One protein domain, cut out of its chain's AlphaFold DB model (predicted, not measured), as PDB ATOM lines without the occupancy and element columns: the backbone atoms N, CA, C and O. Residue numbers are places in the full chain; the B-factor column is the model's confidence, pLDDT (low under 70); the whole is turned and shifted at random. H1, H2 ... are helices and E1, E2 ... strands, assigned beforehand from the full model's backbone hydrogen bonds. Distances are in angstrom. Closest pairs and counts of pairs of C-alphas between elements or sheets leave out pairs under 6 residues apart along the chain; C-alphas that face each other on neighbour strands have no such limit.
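What this domain is: This is residues 8 to 36 and 47 to 151 of the 180 residues of an uncharacterized protein of Gammaproteobacteria bacterium RIFCSPHIGHO2_12_FULL_63_22 (UniProt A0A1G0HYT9). Two strongly twisted antiparallel sheets make a sandwich, face to face over part of their extent: E1 - E7 - E8 - E9 - E6 on one side and E2 - E4 - E5 - E10 on the other. Three short helices sit at the five-stranded sheet, and E3, with residues 47 to 48 paired beside it, sticks out as an arm far from the sandwich. The printed part has 134 residues, with named elements in the order E1 E2 E3 E4 E5 E6 H1 E7 H2 H3 E8 E9 E10, and is mostly strand. It is compact, with a radius of gyration of the C-alphas of 15.0 A, and spans 45 by 40 by 23 A.

Where its parts are: Begin with the five-stranded sheet. Find C-alpha 8 at (202.140, 143.159, 231.365), where E1, residues 8 to 10, begins; then look for E7 at residues 102 to 106, E8 at 125 to 129, E9 at 133 to 139, 19.2 A long, and E6 at 78 to 85, 20.5 A long. In the other sheet look for E2 at residues 20 to 27, 20.2 A long and bending by 56 degrees at residue 23, E4 at 58 to 64, 19.2 A, E5 at 69 to 75, 20.0 A, and E10 at 144 to 150, 18.6 A, which ends at C-alpha 150, (182.833, 148.399, 254.382). E3 is residues 32 to 36, H1 86 to 89, H2 109 to 113 and H3 115 to 120.

How they stand to each other: In the first sheet these backbone atoms are within hydrogen-bond range: N 9 and O 104 across E1 and E7, 3.0 A; N 127 and O 103 across E7 and E8, 2.8 A; N 137 and O 126 across the hairpin E8 and E9, 2.8 A; and N 138 and O 80 across E9 and E6, 2.8 A. In the second, look at N 61 and O 24 for E2 and E4, N 73 and O 60 for the hairpin E4 and E5, both 2.8 A, and N 72 and O 146 for E5 and E10, 2.9 A. The sandwich's facing parts are 10.7 A centre to centre, with strands at 25 degrees; the closest C-alphas of E2 and E9, Val 22 and Asp 133, are 7.0 A apart. H3 is on the first sheet at a height of 8.4 A, only just over E9, with 3 C-alphas falling on it, and runs along the strands, at 14 degrees to E9 on the local plane; its closest C-alphas to E6 are Ser 117 and Ile 79, 6.1 A. H1 only grazes that sheet, and so does H2, only just on it with 5 pairs of C-alphas within 10 A. H2 and H3 have every O i to N i+4 pair within hydrogen-bond range; H1 is too short for one.

The domain as a whole: The farthest C-alphas are those of Gln 49 and Pro 94, 45.5 A. Residues 37 to 46 are not printed, and C-alphas 36 and 47 are 11.7 A apart across this cut. The link H1 to E7 is long, with 12 residues. The mean pLDDT of the printed part is 89.7; residues 28 to 32 and 49 to 54 are under 70.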
ATOM      1  N   PHE A   8     203.146 142.682 230.428       96.06
ATOM      2  CA  PHE A   8     202.140 143.159 231.365       96.06
ATOM      3  C   PHE A   8     201.488 144.447 230.878       96.06
ATOM      4  O   PHE A   8     202.116 145.269 230.210       96.06
ATOM      5  N   GLU A   9     200.245 144.651 231.291       96.69
ATOM      6  CA  GLU A   9     199.521 145.906 231.128       96.69
ATOM      7  C   GLU A   9     198.870 146.284 232.470       96.69
ATOM      8  O   GLU A   9     198.333 145.406 233.154       96.69
ATOM      9  N   PRO A  10     198.941 147.561 232.889       96.50
ATOM     10  CA  PRO A  10     198.299 148.000 234.120       96.50
ATOM     11  C   PRO A  10     196.784 147.825 234.037       96.50
ATOM     12  O   PRO A  10     196.161 148.127 233.017       96.50
ATOM     13  N   TRP A  11     196.180 147.403 235.142       96.31
ATOM     14  CA  TRP A  11     194.731 147.398 235.297       96.31
ATOM     15  C   TRP A  11     194.352 148.447 236.333       96.31
ATOM     16  O   TRP A  11     194.325 148.197 237.533       96.31
ATOM     17  N   PHE A  12     194.070 149.656 235.851       94.38
ATOM     18  CA  PHE A  12     193.757 150.781 236.723       94.38
ATOM     19  C   PHE A  12     192.386 150.603 237.375       94.38
ATOM     20  O   PHE A  12     191.345 150.769 236.741       94.38
ATOM     21  N   THR A  13     192.406 150.286 238.664       95.62
ATOM     22  CA  THR A  13     191.237 150.253 239.541       95.62
ATOM     23  C   THR A  13     191.617 150.890 240.870       95.62
ATOM     24  O   THR A  13     192.802 150.990 241.196       95.62
ATOM     25  N   ASP A  14     190.623 151.257 241.674       96.44
ATOM     26  CA  ASP A  14     190.883 151.743 243.030       96.44
ATOM     27  C   ASP A  14     191.595 150.695 243.901       96.44
ATOM     28  O   ASP A  14     192.173 151.065 244.914       96.44
ATOM     29  N   TYR A  15     191.593 149.412 243.519       97.25
ATOM     30  CA  TYR A  15     192.123 148.279 244.287       97.25
ATOM     31  C   TYR A  15     193.381 147.656 243.664       97.25
ATOM     32  O   TYR A  15     193.850 146.628 244.143       97.25
ATOM     33  N   ALA A  16     193.930 148.248 242.595       97.00
ATOM     34  CA  ALA A  16     194.984 147.621 241.795       97.00
ATOM     35  C   ALA A  16     196.256 147.288 242.589       97.00
ATOM     36  O   ALA A  16     196.954 146.325 242.269       97.00
ATOM     37  N   ASP A  17     196.517 148.064 243.640       96.94
ATOM     38  CA  ASP A  17     197.683 147.938 244.510       96.94
ATOM     39  C   ASP A  17     197.326 147.582 245.968       96.94
ATOM     40  O   ASP A  17     198.150 147.748 246.865       96.94
ATOM     41  N   ASP A  18     196.096 147.123 246.221       96.62
ATOM     42  CA  ASP A  18     195.660 146.722 247.562       96.62
ATOM     43  C   ASP A  18     196.183 145.338 247.960       96.62
ATOM     44  O   ASP A  18     196.463 144.502 247.110       96.62
ATOM     45  N   ASP A  19     196.235 145.083 249.266       95.75
ATOM     46  CA  ASP A  19     196.338 143.732 249.815       95.75
ATOM     47  C   ASP A  19     194.936 143.096 249.818       95.75
ATOM     48  O   ASP A  19     193.990 143.652 250.398       95.75
ATOM     49  N   LEU A  20     194.783 141.981 249.101       96.56
ATOM     50  CA  LEU A  20     193.497 141.391 248.737       96.56
ATOM     51  C   LEU A  20     193.325 139.978 249.301       96.56
ATOM     52  O   LEU A  20     194.279 139.231 249.467       96.56
ATOM     53  N   HIS A  21     192.072 139.576 249.500       95.56
ATOM     54  CA  HIS A  21     191.686 138.201 249.806       95.56
ATOM     55  C   HIS A  21     190.469 137.790 248.978       95.56
ATOM     56  O   HIS A  21     189.479 138.527 248.910       95.56
ATOM     57  N   VAL A  22     190.514 136.608 248.362       95.88
ATOM     58  CA  VAL A  22     189.375 136.056 247.620       95.88
ATOM     59  C   VAL A  22     188.361 135.499 248.616       95.88
ATOM     60  O   VAL A  22     188.628 134.533 249.315       95.88
ATOM     61  N   LEU A  23     187.170 136.097 248.671       94.50
ATOM     62  CA  LEU A  23     186.077 135.601 249.513       94.50
ATOM     63  C   LEU A  23     185.224 134.562 248.790       94.50
ATOM     64  O   LEU A  23     184.701 133.635 249.404       94.50
ATOM     65  N   GLN A  24     185.001 134.767 247.493       93.25
ATOM     66  CA  GLN A  24     184.091 133.943 246.712       93.25
ATOM     67  C   GLN A  24     184.399 134.062 245.223       93.25
ATOM     68  O   GLN A  24     184.563 135.163 244.702       93.25
ATOM     69  N   ILE A  25     184.372 132.927 244.531       92.75
ATOM     70  CA  ILE A  25     184.325 132.847 243.071       92.75
ATOM     71  C   ILE A  25     183.012 132.166 242.722       92.75
ATOM     72  O   ILE A  25     182.660 131.135 243.298       92.75
ATOM     73  N   SER A  26     182.218 132.775 241.854       88.00
ATOM     74  CA  SER A  26     180.895 132.256 241.526       88.00
ATOM     75  C   SER A  26     180.564 132.452 240.064       88.00
ATOM     76  O   SER A  26     180.727 133.535 239.508       88.00
ATOM     77  N   TYR A  27     180.054 131.378 239.479       79.69
ATOM     78  CA  TYR A  27     179.452 131.361 238.158       79.69
ATOM     79  C   TYR A  27     178.008 131.812 238.299       79.69
ATOM     80  O   TYR A  27     177.248 131.158 239.015       79.69
ATOM     81  N   LEU A  28     177.627 132.921 237.672       65.12
ATOM     82  CA  LEU A  28     176.260 133.433 237.787       65.12
ATOM     83  C   LEU A  28     175.844 134.260 236.569       65.12
ATOM     84  O   LEU A  28     175.636 135.454 236.736       65.12
ATOM     85  N   ASN A  29     175.646 133.636 235.396       58.12
ATOM     86  CA  ASN A  29     174.392 133.803 234.630       58.12
ATOM     87  C   ASN A  29     174.266 133.043 233.290       58.12
ATOM     88  O   ASN A  29     173.402 133.389 232.481       58.12
ATOM     89  N   GLY A  30     175.067 132.013 233.013       50.81
ATOM     90  CA  GLY A  30     174.640 131.051 231.994       50.81
ATOM     91  C   GLY A  30     173.379 130.352 232.502       50.81
ATOM     92  O   GLY A  30     173.271 130.117 233.710       50.81
ATOM     93  N   GLY A  31     172.423 130.013 231.630       55.56
ATOM     94  CA  GLY A  31     171.456 128.971 231.989       55.56
ATOM     95  C   GLY A  31     172.242 127.814 232.605       55.56
ATOM     96  O   GLY A  31     173.354 127.538 232.157       55.56
ATOM     97  N   LEU A  32     171.767 127.223 233.702       66.50
ATOM     98  CA  LEU A  32     172.502 126.100 234.280       66.50
ATOM     99  C   LEU A  32     172.281 124.925 233.349       66.50
ATOM    100  O   LEU A  32     171.346 124.143 233.536       66.50
ATOM    101  N   ASP A  33     173.099 124.866 232.312       73.62
ATOM    102  CA  ASP A  33     172.981 123.881 231.283       73.62
ATOM    103  C   ASP A  33     174.119 122.878 231.347       73.62
ATOM    104  O   ASP A  33     175.264 123.167 231.693       73.62
ATOM    105  N   ALA A  34     173.764 121.632 231.090       80.50
ATOM    106  CA  ALA A  34     174.718 120.554 230.998       80.50
ATOM    107  C   ALA A  34     174.371 119.730 229.773       80.50
ATOM    108  O   ALA A  34     173.208 119.414 229.520       80.50
ATOM    109  N   THR A  35     175.395 119.333 229.029       87.12
ATOM    110  CA  THR A  35     175.240 118.391 227.927       87.12
ATOM    111  C   THR A  35     175.977 117.107 228.269       87.12
ATOM    112  O   THR A  35     177.171 117.125 228.567       87.12
ATOM    113  N   LYS A  36     175.270 115.974 228.241       93.50
ATOM    114  CA  LYS A  36     175.834 114.656 228.563       93.50
ATOM    115  C   LYS A  36     175.555 113.656 227.450       93.50
ATOM    116  O   LYS A  36     174.411 113.510 227.026       93.50
ATOM    117  N   GLU A  47     168.739 121.889 231.505       81.81
ATOM    118  CA  GLU A  47     168.705 123.337 231.707       81.81
ATOM    119  C   GLU A  47     167.966 123.609 233.020       81.81
ATOM    120  O   GLU A  47     166.870 123.081 233.240       81.81
ATOM    121  N   VAL A  48     168.551 124.413 233.905       75.19
ATOM    122  CA  VAL A  48     167.844 124.996 235.052       75.19
ATOM    123  C   VAL A  48     167.702 126.484 234.796       75.19
ATOM    124  O   VAL A  48     168.688 127.178 234.531       75.19
ATOM    125  N   GLN A  49     166.467 126.971 234.888       66.94
ATOM    126  CA  GLN A  49     166.217 128.400 234.804       66.94
ATOM    127  C   GLN A  49     166.759 129.080 236.062       66.94
ATOM    128  O   GLN A  49     166.418 128.649 237.166       66.94
ATOM    129  N   PRO A  50     167.597 130.115 235.919       65.88
ATOM    130  CA  PRO A  50     168.128 130.823 237.065       65.88
ATOM    131  C   PRO A  50     167.031 131.641 237.753       65.88
ATOM    132  O   PRO A  50     166.163 132.227 237.102       65.88
ATOM    133  N   ASP A  51     167.116 131.731 239.079       63.41
ATOM    134  CA  ASP A  51     166.162 132.483 239.903       63.41
ATOM    135  C   ASP A  51     166.239 134.001 239.649       63.41
ATOM    136  O   ASP A  51     165.274 134.725 239.902       63.41
ATOM    137  N   GLN A  52     167.376 134.498 239.139       60.00
ATOM    138  CA  GLN A  52     167.567 135.888 238.725       60.00
ATOM    139  C   GLN A  52     168.523 136.010 237.532       60.00
ATOM    140  O   GLN A  52     169.514 135.286 237.479       60.00
ATOM    141  N   PRO A  53     168.291 136.974 236.619       59.44
ATOM    142  CA  PRO A  53     169.260 137.321 235.595       59.44
ATOM    143  C   PRO A  53     170.432 138.102 236.214       59.44
ATOM    144  O   PRO A  53     170.322 139.284 236.540       59.44
ATOM    145  N   GLY A  54     171.564 137.431 236.386       64.75
ATOM    146  CA  GLY A  54     172.880 138.035 236.562       64.75
ATOM    147  C   GLY A  54     173.380 138.835 235.346       64.75
ATOM    148  O   GLY A  54     172.906 138.720 234.216       64.75
ATOM    149  N   ILE A  55     174.366 139.687 235.598       72.88
ATOM    150  CA  ILE A  55     174.991 140.570 234.597       72.88
ATOM    151  C   ILE A  55     176.412 140.127 234.218       72.88
ATOM    152  O   ILE A  55     177.092 140.852 233.497       72.88
ATOM    153  N   ALA A  56     176.879 138.988 234.744       80.81
ATOM    154  CA  ALA A  56     178.245 138.503 234.570       80.81
ATOM    155  C   ALA A  56     178.334 136.975 234.593       80.81
ATOM    156  O   ALA A  56     177.816 136.359 235.511       80.81
ATOM    157  N   GLU A  57     179.038 136.357 233.648       86.81
ATOM    158  CA  GLU A  57     179.272 134.907 233.647       86.81
ATOM    159  C   GLU A  57     180.130 134.444 234.835       86.81
ATOM    160  O   GLU A  57     179.861 133.389 235.419       86.81
ATOM    161  N   LEU A  58     181.109 135.260 235.240       91.56
ATOM    162  CA  LEU A  58     181.972 135.015 236.394       91.56
ATOM    163  C   LEU A  58     181.994 136.241 237.313       91.56
ATOM    164  O   LEU A  58     182.223 137.368 236.880       91.56
ATOM    165  N   THR A  59     181.782 136.018 238.608       93.44
ATOM    166  CA  THR A  59     181.903 137.039 239.653       93.44
ATOM    167  C   THR A  59     182.946 136.611 240.674       93.44
ATOM    168  O   THR A  59     182.886 135.499 241.201       93.44
ATOM    169  N   ILE A  60     183.875 137.509 240.990       95.56
ATOM    170  CA  ILE A  60     184.889 137.319 242.029       95.56
ATOM    171  C   ILE A  60     184.651 138.369 243.106       95.56
ATOM    172  O   ILE A  60     184.770 139.564 242.843       95.56
ATOM    173  N   LYS A  61     184.311 137.942 244.319       96.19
ATOM    174  CA  LYS A  61     184.152 138.825 245.475       96.19
ATOM    175  C   LYS A  61     185.441 138.830 246.288       96.19
ATOM    176  O   LYS A  61     185.953 137.775 246.661       96.19
ATOM    177  N   LEU A  62     185.942 140.028 246.559       97.31
ATOM    178  CA  LEU A  62     187.245 140.277 247.160       97.31
ATOM    179  C   LEU A  62     187.089 141.137 248.407       97.31
ATOM    180  O   LEU A  62     186.266 142.054 248.453       97.31
ATOM    181  N   PHE A  63     187.911 140.852 249.403       97.31
ATOM    182  CA  PHE A  63     188.140 141.730 250.534       97.31
ATOM    183  C   PHE A  63     189.451 142.486 250.331       97.31
ATOM    184  O   PHE A  63     190.460 141.871 250.009       97.31
ATOM    185  N   SER A  64     189.438 143.803 250.527       97.19
ATOM    186  CA  SER A  64     190.650 144.623 250.604       97.19
ATOM    187  C   SER A  64     191.023 144.830 252.069       97.19
ATOM    188  O   SER A  64     190.297 145.511 252.804       97.19
ATOM    189  N   TYR A  65     192.168 144.290 252.495       95.06
ATOM    190  CA  TYR A  65     192.729 144.564 253.820       95.06
ATOM    191  C   TYR A  65     193.115 146.039 253.953       95.06
ATOM    192  O   TYR A  65     192.838 146.660 254.985       95.06
ATOM    193  N   THR A  66     193.672 146.624 252.886       95.00
ATOM    194  CA  THR A  66     194.089 148.032 252.822       95.00
ATOM    195  C   THR A  66     192.938 148.986 253.131       95.00
ATOM    196  O   THR A  66     193.106 149.946 253.887       95.00
ATOM    197  N   LYS A  67     191.755 148.727 252.563       95.00
ATOM    198  CA  LYS A  67     190.584 149.609 252.681       95.00
ATOM    199  C   LYS A  67     189.532 149.117 253.671       95.00
ATOM    200  O   LYS A  67     188.611 149.866 253.990       95.00
ATOM    201  N   SER A  68     189.676 147.897 254.192       95.69
ATOM    202  CA  SER A  68     188.690 147.246 255.065       95.69
ATOM    203  C   SER A  68     187.287 147.230 254.445       95.69
ATOM    204  O   SER A  68     186.290 147.579 255.083       95.69
ATOM    205  N   GLU A  69     187.201 146.830 253.177       97.00
ATOM    206  CA  GLU A  69     185.945 146.780 252.431       97.00
ATOM    207  C   GLU A  69     185.879 145.594 251.475       97.00
ATOM    208  O   GLU A  69     186.898 145.049 251.055       97.00
ATOM    209  N   VAL A  70     184.654 145.203 251.136       97.81
ATOM    210  CA  VAL A  70     184.374 144.210 250.107       97.81
ATOM    211  C   VAL A  70     184.023 144.917 248.811       97.81
ATOM    212  O   VAL A  70     183.225 145.864 248.774       97.81
ATOM    213  N   PHE A  71     184.570 144.391 247.732       97.62
ATOM    214  CA  PHE A  71     184.187 144.716 246.373       97.62
ATOM    215  C   PHE A  71     184.070 143.429 245.567       97.62
ATOM    216  O   PHE A  71     184.348 142.329 246.044       97.62
ATOM    217  N   GLU A  72     183.611 143.558 244.340       96.06
ATOM    218  CA  GLU A  72     183.533 142.447 243.415       96.06
ATOM    219  C   GLU A  72     183.979 142.872 242.025       96.06
ATOM    220  O   GLU A  72     183.872 144.038 241.630       96.06
ATOM    221  N   VAL A  73     184.486 141.889 241.300       96.94
ATOM    222  CA  VAL A  73     184.875 141.978 239.906       96.94
ATOM    223  C   VAL A  73     183.921 141.094 239.121       96.94
ATOM    224  O   VAL A  73     183.811 139.893 239.369       96.94
ATOM    225  N   LEU A  74     183.210 141.717 238.197       94.75
ATOM    226  CA  LEU A  74     182.190 141.107 237.360       94.75
ATOM    227  C   LEU A  74     182.769 140.942 235.956       94.75
ATOM    228  O   LEU A  74     183.146 141.939 235.345       94.75
ATOM    229  N   PHE A  75     182.819 139.718 235.443       94.44
ATOM    230  CA  PHE A  75     183.241 139.407 234.079       94.44
ATOM    231  C   PHE A  75     182.012 139.050 233.234       94.44
ATOM    232  O   PHE A  75     181.472 137.953 233.402       94.44
ATOM    233  N   PRO A  76     181.552 139.957 232.349       90.88
ATOM    234  CA  PRO A  76     180.389 139.719 231.500       90.88
ATOM    235  C   PRO A  76     180.544 138.502 230.593       90.88
ATOM    236  O   PRO A  76     179.650 137.668 230.581       90.88
ATOM    237  N   ASP A  77     181.695 138.379 229.924       90.50
ATOM    238  CA  ASP A  77     181.932 137.392 228.866       90.50
ATOM    239  C   ASP A  77     183.250 136.634 229.122       90.50
ATOM    240  O   ASP A  77     184.330 137.039 228.675       90.50
ATOM    241  N   THR A  78     183.182 135.551 229.895       92.62
ATOM    242  CA  THR A  78     184.337 134.752 230.327       92.62
ATOM    243  C   THR A  78     184.593 133.595 229.364       92.62
ATOM    244  O   THR A  78     183.773 132.701 229.201       92.62
ATOM    245  N   ILE A  79     185.790 133.545 228.782       94.31
ATOM    246  CA  ILE A  79     186.209 132.448 227.896       94.31
ATOM    247  C   ILE A  79     186.827 131.296 228.683       94.31
ATOM    248  O   ILE A  79     186.570 130.125 228.408       94.31
ATOM    249  N   ALA A  80     187.680 131.622 229.648       94.25
ATOM    250  CA  ALA A  80     188.331 130.657 230.518       94.25
ATOM    251  C   ALA A  80     188.768 131.353 231.803       94.25
ATOM    252  O   ALA A  80     189.056 132.546 231.801       94.25
ATOM    253  N   HIS A  81     188.873 130.611 232.895       95.69
ATOM    254  CA  HIS A  81     189.536 131.098 234.097       95.69
ATOM    255  C   HIS A  81     190.203 129.935 234.823       95.69
ATOM    256  O   HIS A  81     189.868 128.769 234.599       95.69
ATOM    257  N   ARG A  82     191.146 130.267 235.696       94.56
ATOM    258  CA  ARG A  82     191.785 129.329 236.610       94.56
ATOM    259  C   ARG A  82     192.017 129.991 237.959       94.56
ATOM    260  O   ARG A  82     192.204 131.204 238.042       94.56
ATOM    261  N   VAL A  83     191.989 129.164 238.994       94.25
ATOM    262  CA  VAL A  83     192.402 129.523 240.349       94.25
ATOM    263  C   VAL A  83     193.688 128.772 240.618       94.25
ATOM    264  O   VAL A  83     193.782 127.577 240.335       94.25
ATOM    265  N   LEU A  84     194.685 129.499 241.086       90.44
ATOM    266  CA  LEU A  84     196.053 129.043 241.211       90.44
ATOM    267  C   LEU A  84     196.549 129.361 242.609       90.44
ATOM    268  O   LEU A  84     196.198 130.398 243.160       90.44
ATOM    269  N   ASP A  85     197.424 128.515 243.131       85.81
ATOM    270  CA  ASP A  85     198.291 128.941 244.217       85.81
ATOM    271  C   ASP A  85     199.415 129.841 243.676       85.81
ATOM    272  O   ASP A  85     199.672 129.920 242.467       85.81
ATOM    273  N   GLU A  86     200.130 130.507 244.580       71.94
ATOM    274  CA  GLU A  86     201.279 131.328 244.200       71.94
ATOM    275  C   GLU A  86     202.357 130.517 243.464       71.94
ATOM    276  O   GLU A  86     203.047 131.036 242.586       71.94
ATOM    277  N   HIS A  87     202.520 129.229 243.778       73.56
ATOM    278  CA  HIS A  87     203.563 128.407 243.166       73.56
ATOM    279  C   HIS A  87     203.340 128.214 241.662       73.56
ATOM    280  O   HIS A  87     204.290 128.226 240.876       73.56
ATOM    281  N   SER A  88     202.080 128.117 241.248       71.75
ATOM    282  CA  SER A  88     201.682 127.959 239.850       71.75
ATOM    283  C   SER A  88     201.932 129.214 238.999       71.75
ATOM    284  O   SER A  88     201.774 129.167 237.779       71.75
ATOM    285  N   LEU A  89     202.369 130.322 239.613       77.00
ATOM    286  CA  LEU A  89     202.760 131.572 238.954       77.00
ATOM    287  C   LEU A  89     204.257 131.892 239.088       77.00
ATOM    288  O   LEU A  89     204.680 133.028 238.859       77.00
ATOM    289  N   ALA A  90     205.090 130.895 239.399       82.50
ATOM    290  CA  ALA A  90     206.532 131.071 239.585       82.50
ATOM    291  C   ALA A  90     207.256 131.722 238.389       82.50
ATOM    292  O   ALA A  90     208.290 132.359 238.579       82.50
ATOM    293  N   GLU A  91     206.728 131.599 237.167       86.38
ATOM    294  CA  GLU A  91     207.279 132.274 235.982       86.38
ATOM    295  C   GLU A  91     207.030 133.794 235.967       86.38
ATOM    296  O   GLU A  91     207.794 134.533 235.348       86.38
ATOM    297  N   LEU A  92     205.990 134.273 236.660       88.44
ATOM    298  CA  LEU A  92     205.591 135.682 236.677       88.44
ATOM    299  C   LEU A  92     206.256 136.468 237.813       88.44
ATOM    300  O   LEU A  92     206.546 137.653 237.649       88.44
ATOM    301  N   TRP A  93     206.521 135.831 238.957       86.19
ATOM    302  CA  TRP A  93     207.061 136.489 240.160       86.19
ATOM    303  C   TRP A  93     208.421 137.174 240.022       86.19
ATOM    304  O   TRP A  93     208.605 138.221 240.644       86.19
ATOM    305  N   PRO A  94     209.371 136.670 239.214       86.62
ATOM    306  CA  PRO A  94     210.639 137.360 239.003       86.62
ATOM    307  C   PRO A  94     210.513 138.644 238.171       86.62
ATOM    308  O   PRO A  94     211.488 139.388 238.057       86.62
ATOM    309  N   LEU A  95     209.362 138.888 237.536       89.56
ATOM    310  CA  LEU A  95     209.174 139.976 236.583       89.56
ATOM    311  C   LEU A  95     208.586 141.231 237.248       89.56
ATOM    312  O   LEU A  95     207.837 141.169 238.223       89.56
ATOM    313  N   ALA A  96     208.907 142.398 236.688       89.00
ATOM    314  CA  ALA A  96     208.373 143.672 237.157       89.00
ATOM    315  C   ALA A  96     206.908 143.838 236.721       89.00
ATOM    316  O   ALA A  96     206.621 144.131 235.559       89.00
ATOM    317  N   ARG A  97     205.990 143.651 237.671       91.88
ATOM    318  CA  ARG A  97     204.547 143.829 237.472       91.88
ATOM    319  C   ARG A  97     204.159 145.316 237.561       91.88
ATOM    320  O   ARG A  97     204.775 146.046 238.338       91.88
ATOM    321  N   PRO A  98     203.154 145.776 236.791       92.94
ATOM    322  CA  PRO A  98     202.758 147.186 236.755       92.94
ATOM    323  C   PRO A  98     201.952 147.617 237.986       92.94
ATOM    324  O   PRO A  98     201.935 148.800 238.313       92.94
ATOM    325  N   ASN A  99     201.307 146.661 238.655       94.44
ATOM    326  CA  ASN A  99     200.521 146.837 239.869       94.44
ATOM    327  C   ASN A  99     200.748 145.629 240.793       94.44
ATOM    328  O   ASN A  99     201.136 144.553 240.325       94.44
ATOM    329  N   HIS A 100     200.509 145.802 242.092       91.81
ATOM    330  CA  HIS A 100     200.739 144.762 243.097       91.81
ATOM    331  C   HIS A 100     199.734 143.600 243.005       91.81
ATOM    332  O   HIS A 100     200.159 142.440 242.996       91.81
ATOM    333  N   ALA A 101     198.438 143.897 242.883       94.75
ATOM    334  CA  ALA A 101     197.376 142.899 242.996       94.75
ATOM    335  C   ALA A 101     196.599 142.674 241.698       94.75
ATOM    336  O   ALA A 101     196.288 141.531 241.373       94.75
ATOM    337  N   MET A 102     196.301 143.725 240.928       97.56
ATOM    338  CA  MET A 102     195.468 143.602 239.726       97.56
ATOM    339  C   MET A 102     196.179 144.137 238.489       97.56
ATOM    340  O   MET A 102     196.537 145.308 238.422       97.56
ATOM    341  N   PHE A 103     196.363 143.286 237.487       97.06
ATOM    342  CA  PHE A 103     197.027 143.638 236.230       97.06
ATOM    343  C   PHE A 103     196.562 142.709 235.110       97.06
ATOM    344  O   PHE A 103     195.816 141.760 235.344       97.06
ATOM    345  N   ARG A 104     197.000 142.971 233.880       97.38
ATOM    346  CA  ARG A 104     196.834 142.041 232.761       97.38
ATOM    347  C   ARG A 104     198.176 141.442 232.371       97.38
ATOM    348  O   ARG A 104     199.202 142.118 232.481       97.38
ATOM    349  N   VAL A 105     198.169 140.201 231.905       95.94
ATOM    350  CA  VAL A 105     199.377 139.477 231.488       95.94
ATOM    351  C   VAL A 105     199.111 138.665 230.224       95.94
ATOM    352  O   VAL A 105     198.013 138.150 230.034       95.94
ATOM    353  N   GLY A 106     200.104 138.576 229.343       95.25
ATOM    354  CA  GLY A 106     200.055 137.735 228.151       95.25
ATOM    355  C   GLY A 106     201.426 137.168 227.796       95.25
ATOM    356  O   GLY A 106     202.460 137.636 228.282       95.25
ATOM    357  N   GLY A 107     201.433 136.146 226.938       93.19
ATOM    358  CA  GLY A 107     202.656 135.508 226.446       93.19
ATOM    359  C   GLY A 107     203.338 134.558 227.438       93.19
ATOM    360  O   GLY A 107     204.459 134.136 227.178       93.19
ATOM    361  N   HIS A 108     202.688 134.223 228.554       92.62
ATOM    362  CA  HIS A 108     203.184 133.301 229.582       92.62
ATOM    363  C   HIS A 108     202.720 131.857 229.337       92.62
ATOM    364  O   HIS A 108     202.054 131.562 228.340       92.62
ATOM    365  N   GLY A 109     203.081 130.928 230.225       91.50
ATOM    366  CA  GLY A 109     202.880 129.491 230.045       91.50
ATOM    367  C   GLY A 109     201.439 129.101 229.712       91.50
ATOM    368  O   GLY A 109     201.220 128.245 228.851       91.50
ATOM    369  N   TRP A 110     200.446 129.786 230.289       93.12
ATOM    370  CA  TRP A 110     199.042 129.483 230.001       93.12
ATOM    371  C   TRP A 110     198.615 129.852 228.579       93.12
ATOM    372  O   TRP A 110     197.791 129.157 227.987       93.12
ATOM    373  N   THR A 111     199.220 130.886 227.984       92.19
ATOM    374  CA  THR A 111     198.995 131.233 226.573       92.19
ATOM    375  C   THR A 111     199.429 130.090 225.647       92.19
ATOM    376  O   THR A 111     198.793 129.850 224.621       92.19
ATOM    377  N   VAL A 112     200.482 129.351 226.014       90.38
ATOM    378  CA  VAL A 112     200.970 128.182 225.261       90.38
ATOM    379  C   VAL A 112     200.117 126.942 225.528       90.38
ATOM    380  O   VAL A 112     199.852 126.172 224.607       90.38
ATOM    381  N   GLU A 113     199.684 126.749 226.772       91.75
ATOM    382  CA  GLU A 113     198.853 125.614 227.186       91.75
ATOM    383  C   GLU A 113     197.435 125.680 226.598       91.75
ATOM    384  O   GLU A 113     196.885 124.661 226.181       91.75
ATOM    385  N   SER A 114     196.844 126.876 226.542       92.44
ATOM    386  CA  SER A 114     195.444 127.102 226.156       92.44
ATOM    387  C   SER A 114     195.303 128.083 224.979       92.44
ATOM    388  O   SER A 114     194.590 129.083 225.087       92.44
ATOM    389  N   PRO A 115     195.911 127.808 223.809       92.69
ATOM    390  CA  PRO A 115     195.957 128.761 222.698       92.69
ATOM    391  C   PRO A 115     194.569 129.116 222.147       92.69
ATOM    392  O   PRO A 115     194.367 130.216 221.645       92.69
ATOM    393  N   ILE A 116     193.591 128.208 222.259       93.06
ATOM    394  CA  ILE A 116     192.211 128.458 221.820       93.06
ATOM    395  C   ILE A 116     191.535 129.506 222.710       93.06
ATOM    396  O   ILE A 116     190.849 130.380 222.191       93.06
ATOM    397  N   SER A 117     191.751 129.463 224.029       94.56
ATOM    398  CA  SER A 117     191.153 130.425 224.962       94.56
ATOM    399  C   SER A 117     191.616 131.849 224.662       94.56
ATOM    400  O   SER A 117     190.791 132.748 224.551       94.56
ATOM    401  N   PHE A 118     192.917 132.041 224.438       94.62
ATOM    402  CA  PHE A 118     193.485 133.348 224.091       94.62
ATOM    403  C   PHE A 118     193.168 133.779 222.646       94.62
ATOM    404  O   PHE A 118     193.148 134.966 222.348       94.62
ATOM    405  N   ALA A 119     192.871 132.839 221.741       92.38
ATOM    406  CA  ALA A 119     192.402 133.165 220.391       92.38
ATOM    407  C   ALA A 119     190.923 133.594 220.347       92.38
ATOM    408  O   ALA A 119     190.547 134.382 219.482       92.38
ATOM    409  N   LEU A 120     190.080 133.045 221.231       91.44
ATOM    410  CA  LEU A 120     188.654 133.382 221.329       91.44
ATOM    411  C   LEU A 120     188.379 134.577 222.247       91.44
ATOM    412  O   LEU A 120     187.375 135.259 222.062       91.44
ATOM    413  N   GLY A 121     189.232 134.788 223.247       91.06
ATOM    414  CA  GLY A 121     189.167 135.910 224.175       91.06
ATOM    415  C   GLY A 121     190.005 137.088 223.708       91.06
ATOM    416  O   GLY A 121     189.723 137.705 222.683       91.06
ATOM    417  N   ASP A 122     191.036 137.382 224.490       90.62
ATOM    418  CA  ASP A 122     192.070 138.363 224.182       90.62
ATOM    419  C   ASP A 122     193.449 137.697 224.315       90.62
ATOM    420  O   ASP A 122     193.591 136.658 224.967       90.62
ATOM    421  N   ASP A 123     194.488 138.317 223.756       92.25
ATOM    422  CA  ASP A 123     195.883 137.869 223.875       92.25
ATOM    423  C   ASP A 123     196.465 138.031 225.297       92.25
ATOM    424  O   ASP A 123     197.621 137.681 225.557       92.25
ATOM    425  N   LYS A 124     195.632 138.521 226.222       95.56
ATOM    426  CA  LYS A 124     195.908 138.787 227.629       95.56
ATOM    427  C   LYS A 124     194.801 138.253 228.526       95.56
ATOM    428  O   LYS A 124     193.615 138.350 228.214       95.56
ATOM    429  N   SER A 125     195.192 137.812 229.708       97.06
ATOM    430  CA  SER A 125     194.295 137.513 230.817       97.06
ATOM    431  C   SER A 125     194.278 138.655 231.836       97.06
ATOM    432  O   SER A 125     195.214 139.451 231.943       97.06
ATOM    433  N   TRP A 126     193.186 138.744 232.585       97.88
ATOM    434  CA  TRP A 126     193.034 139.561 233.781       97.88
ATOM    435  C   TRP A 126     193.536 138.765 234.981       97.88
ATOM    436  O   TRP A 126     193.080 137.646 235.204       97.88
ATOM    437  N   MET A 127     194.455 139.338 235.747       96.88
ATOM    438  CA  MET A 127     195.062 138.707 236.911       96.88
ATOM    439  C   MET A 127     194.648 139.440 238.184       96.88
ATOM    440  O   MET A 127     194.725 140.669 238.251       96.88
ATOM    441  N   ILE A 128     194.242 138.671 239.189       97.12
ATOM    442  CA  ILE A 128     194.039 139.107 240.569       97.12
ATOM    443  C   ILE A 128     194.936 138.234 241.441       97.12
ATOM    444  O   ILE A 128     194.754 137.022 241.493       97.12
ATOM    445  N   VAL A 129     195.909 138.850 242.102       94.44
ATOM    446  CA  VAL A 129     196.879 138.189 242.975       94.44
ATOM    447  C   VAL A 129     196.544 138.504 244.425       94.44
ATOM    448  O   VAL A 129     196.302 139.661 244.769       94.44
ATOM    449  N   THR A 130     196.548 137.468 245.255       92.38
ATOM    450  CA  THR A 130     196.511 137.555 246.719       92.38
ATOM    451  C   THR A 130     197.669 136.744 247.298       92.38
ATOM    452  O   THR A 130     198.330 136.024 246.552       92.38
ATOM    453  N   ASP A 131     197.868 136.814 248.614       86.44
ATOM    454  CA  ASP A 131     198.890 136.037 249.340       86.44
ATOM    455  C   ASP A 131     198.668 134.507 249.319       86.44
ATOM    456  O   ASP A 131     199.527 133.741 249.749       86.44
ATOM    457  N   TRP A 132     197.487 134.037 248.904       83.81
ATOM    458  CA  TRP A 132     197.135 132.609 248.951       83.81
ATOM    459  C   TRP A 132     196.682 132.089 247.597       83.81
ATOM    460  O   TRP A 132     197.196 131.086 247.103       83.81
ATOM    461  N   ASP A 133     195.737 132.805 246.994       88.56
ATOM    462  CA  ASP A 133     195.103 132.435 245.740       88.56
ATOM    463  C   ASP A 133     195.339 133.512 244.684       88.56
ATOM    464  O   ASP A 133     195.266 134.717 244.935       88.56
ATOM    465  N   CYS A 134     195.550 133.078 243.456       93.31
ATOM    466  CA  CYS A 134     195.536 133.933 242.288       93.31
ATOM    467  C   CYS A 134     194.388 133.509 241.386       93.31
ATOM    468  O   CYS A 134     194.183 132.321 241.130       93.31
ATOM    469  N   VAL A 135     193.643 134.486 240.882       96.31
ATOM    470  CA  VAL A 135     192.586 134.246 239.906       96.31
ATOM    471  C   VAL A 135     192.993 134.873 238.592       96.31
ATOM    472  O   VAL A 135     193.255 136.073 238.510       96.31
ATOM    473  N   GLU A 136     193.023 134.044 237.558       96.75
ATOM    474  CA  GLU A 136     193.371 134.461 236.214       96.75
ATOM    475  C   GLU A 136     192.203 134.189 235.271       96.75
ATOM    476  O   GLU A 136     191.696 133.068 235.213       96.75
ATOM    477  N   VAL A 137     191.767 135.213 234.537       97.38
ATOM    478  CA  VAL A 137     190.546 135.178 233.726       97.38
ATOM    479  C   VAL A 137     190.833 135.668 232.311       97.38
ATOM    480  O   VAL A 137     191.312 136.779 232.114       97.38
ATOM    481  N   VAL A 138     190.490 134.870 231.307       97.38
ATOM    482  CA  VAL A 138     190.421 135.294 229.906       97.38
ATOM    483  C   VAL A 138     188.976 135.675 229.602       97.38
ATOM    484  O   VAL A 138     188.069 134.862 229.776       97.38
ATOM    485  N   ALA A 139     188.765 136.903 229.139       95.69
ATOM    486  CA  ALA A 139     187.448 137.453 228.831       95.69
ATOM    487  C   ALA A 139     187.514 138.301 227.555       95.69
ATOM    488  O   ALA A 139     188.558 138.882 227.262       95.69
ATOM    489  N   THR A 140     186.412 138.381 226.807       94.38
ATOM    490  CA  THR A 140     186.326 139.220 225.590       94.38
ATOM    491  C   THR A 140     185.999 140.675 225.907       94.38
ATOM    492  O   THR A 140     186.261 141.568 225.099       94.38
ATOM    493  N   THR A 141     185.440 140.932 227.089       93.88
ATOM    494  CA  THR A 141     185.097 142.268 227.572       93.88
ATOM    495  C   THR A 141     185.854 142.604 228.851       93.88
ATOM    496  O   THR A 141     186.290 141.734 229.608       93.88
ATOM    497  N   ALA A 142     186.057 143.904 229.075       95.75
ATOM    498  CA  ALA A 142     186.676 144.371 230.303       95.75
ATOM    499  C   ALA A 142     185.742 144.119 231.500       95.75
ATOM    500  O   ALA A 142     184.535 144.362 231.392       95.75
ATOM    501  N   PRO A 143     186.280 143.675 232.646       96.44
ATOM    502  CA  PRO A 143     185.488 143.460 233.841       96.44
ATOM    503  C   PRO A 143     184.993 144.773 234.448       96.44
ATOM    504  O   PRO A 143     185.606 145.836 234.311       96.44
ATOM    505  N   ILE A 144     183.903 144.674 235.202       95.94
ATOM    506  CA  ILE A 144     183.323 145.775 235.968       95.94
ATOM    507  C   ILE A 144     183.705 145.591 237.435       95.94
ATOM    508  O   ILE A 144     183.406 144.561 238.038       95.94
ATOM    509  N   VAL A 145     184.329 146.606 238.026       96.81
ATOM    510  CA  VAL A 145     184.647 146.629 239.458       96.81
ATOM    511  C   VAL A 145     183.538 147.362 240.204       96.81
ATOM    512  O   VAL A 145     183.244 148.522 239.909       96.81
ATOM    513  N   ARG A 146     182.913 146.695 241.177       95.44
ATOM    514  CA  ARG A 146     181.797 147.237 241.960       95.44
ATOM    515  C   ARG A 146     182.087 147.150 243.452       95.44
ATOM    516  O   ARG A 146     182.282 146.072 244.002       95.44
ATOM    517  N   LYS A 147     182.051 148.295 244.133       96.50
ATOM    518  CA  LYS A 147     182.114 148.354 245.596       96.50
ATOM    519  C   LYS A 147     180.848 147.744 246.203       96.50
ATOM    520  O   LYS A 147     179.744 148.118 245.810       96.50
ATOM    521  N   VAL A 148     181.013 146.850 247.177       95.19
ATOM    522  CA  VAL A 148     179.903 146.246 247.930       95.19
ATOM    523  C   VAL A 148     179.683 147.012 249.232       95.19
ATOM    524  O   VAL A 148     178.570 147.458 249.499       95.19
ATOM    525  N   GLY A 149     180.736 147.221 250.024       94.06
ATOM    526  CA  GLY A 149     180.629 147.990 251.262       94.06
ATOM    527  C   GLY A 149     181.745 147.725 252.273       94.06
ATOM    528  O   GLY A 149     182.528 146.794 252.096       94.06
ATOM    529  N   PRO A 150     181.828 148.545 253.334       94.88
ATOM    530  CA  PRO A 150     182.833 148.399 254.382       94.88
ATOM    531  C   PRO A 150     182.599 147.144 255.233       94.88
ATOM    532  O   PRO A 150     181.465 146.684 255.380       94.88
ATOM    533  N   VAL A 151     183.666 146.636 255.852       90.44
ATOM    534  CA  VAL A 151     183.626 145.510 256.797       90.44
ATOM    535  C   VAL A 151     183.972 145.995 258.199       90.44
ATOM    536  O   VAL A 151     184.917 146.758 258.398       90.44
TER     537      VAL A 151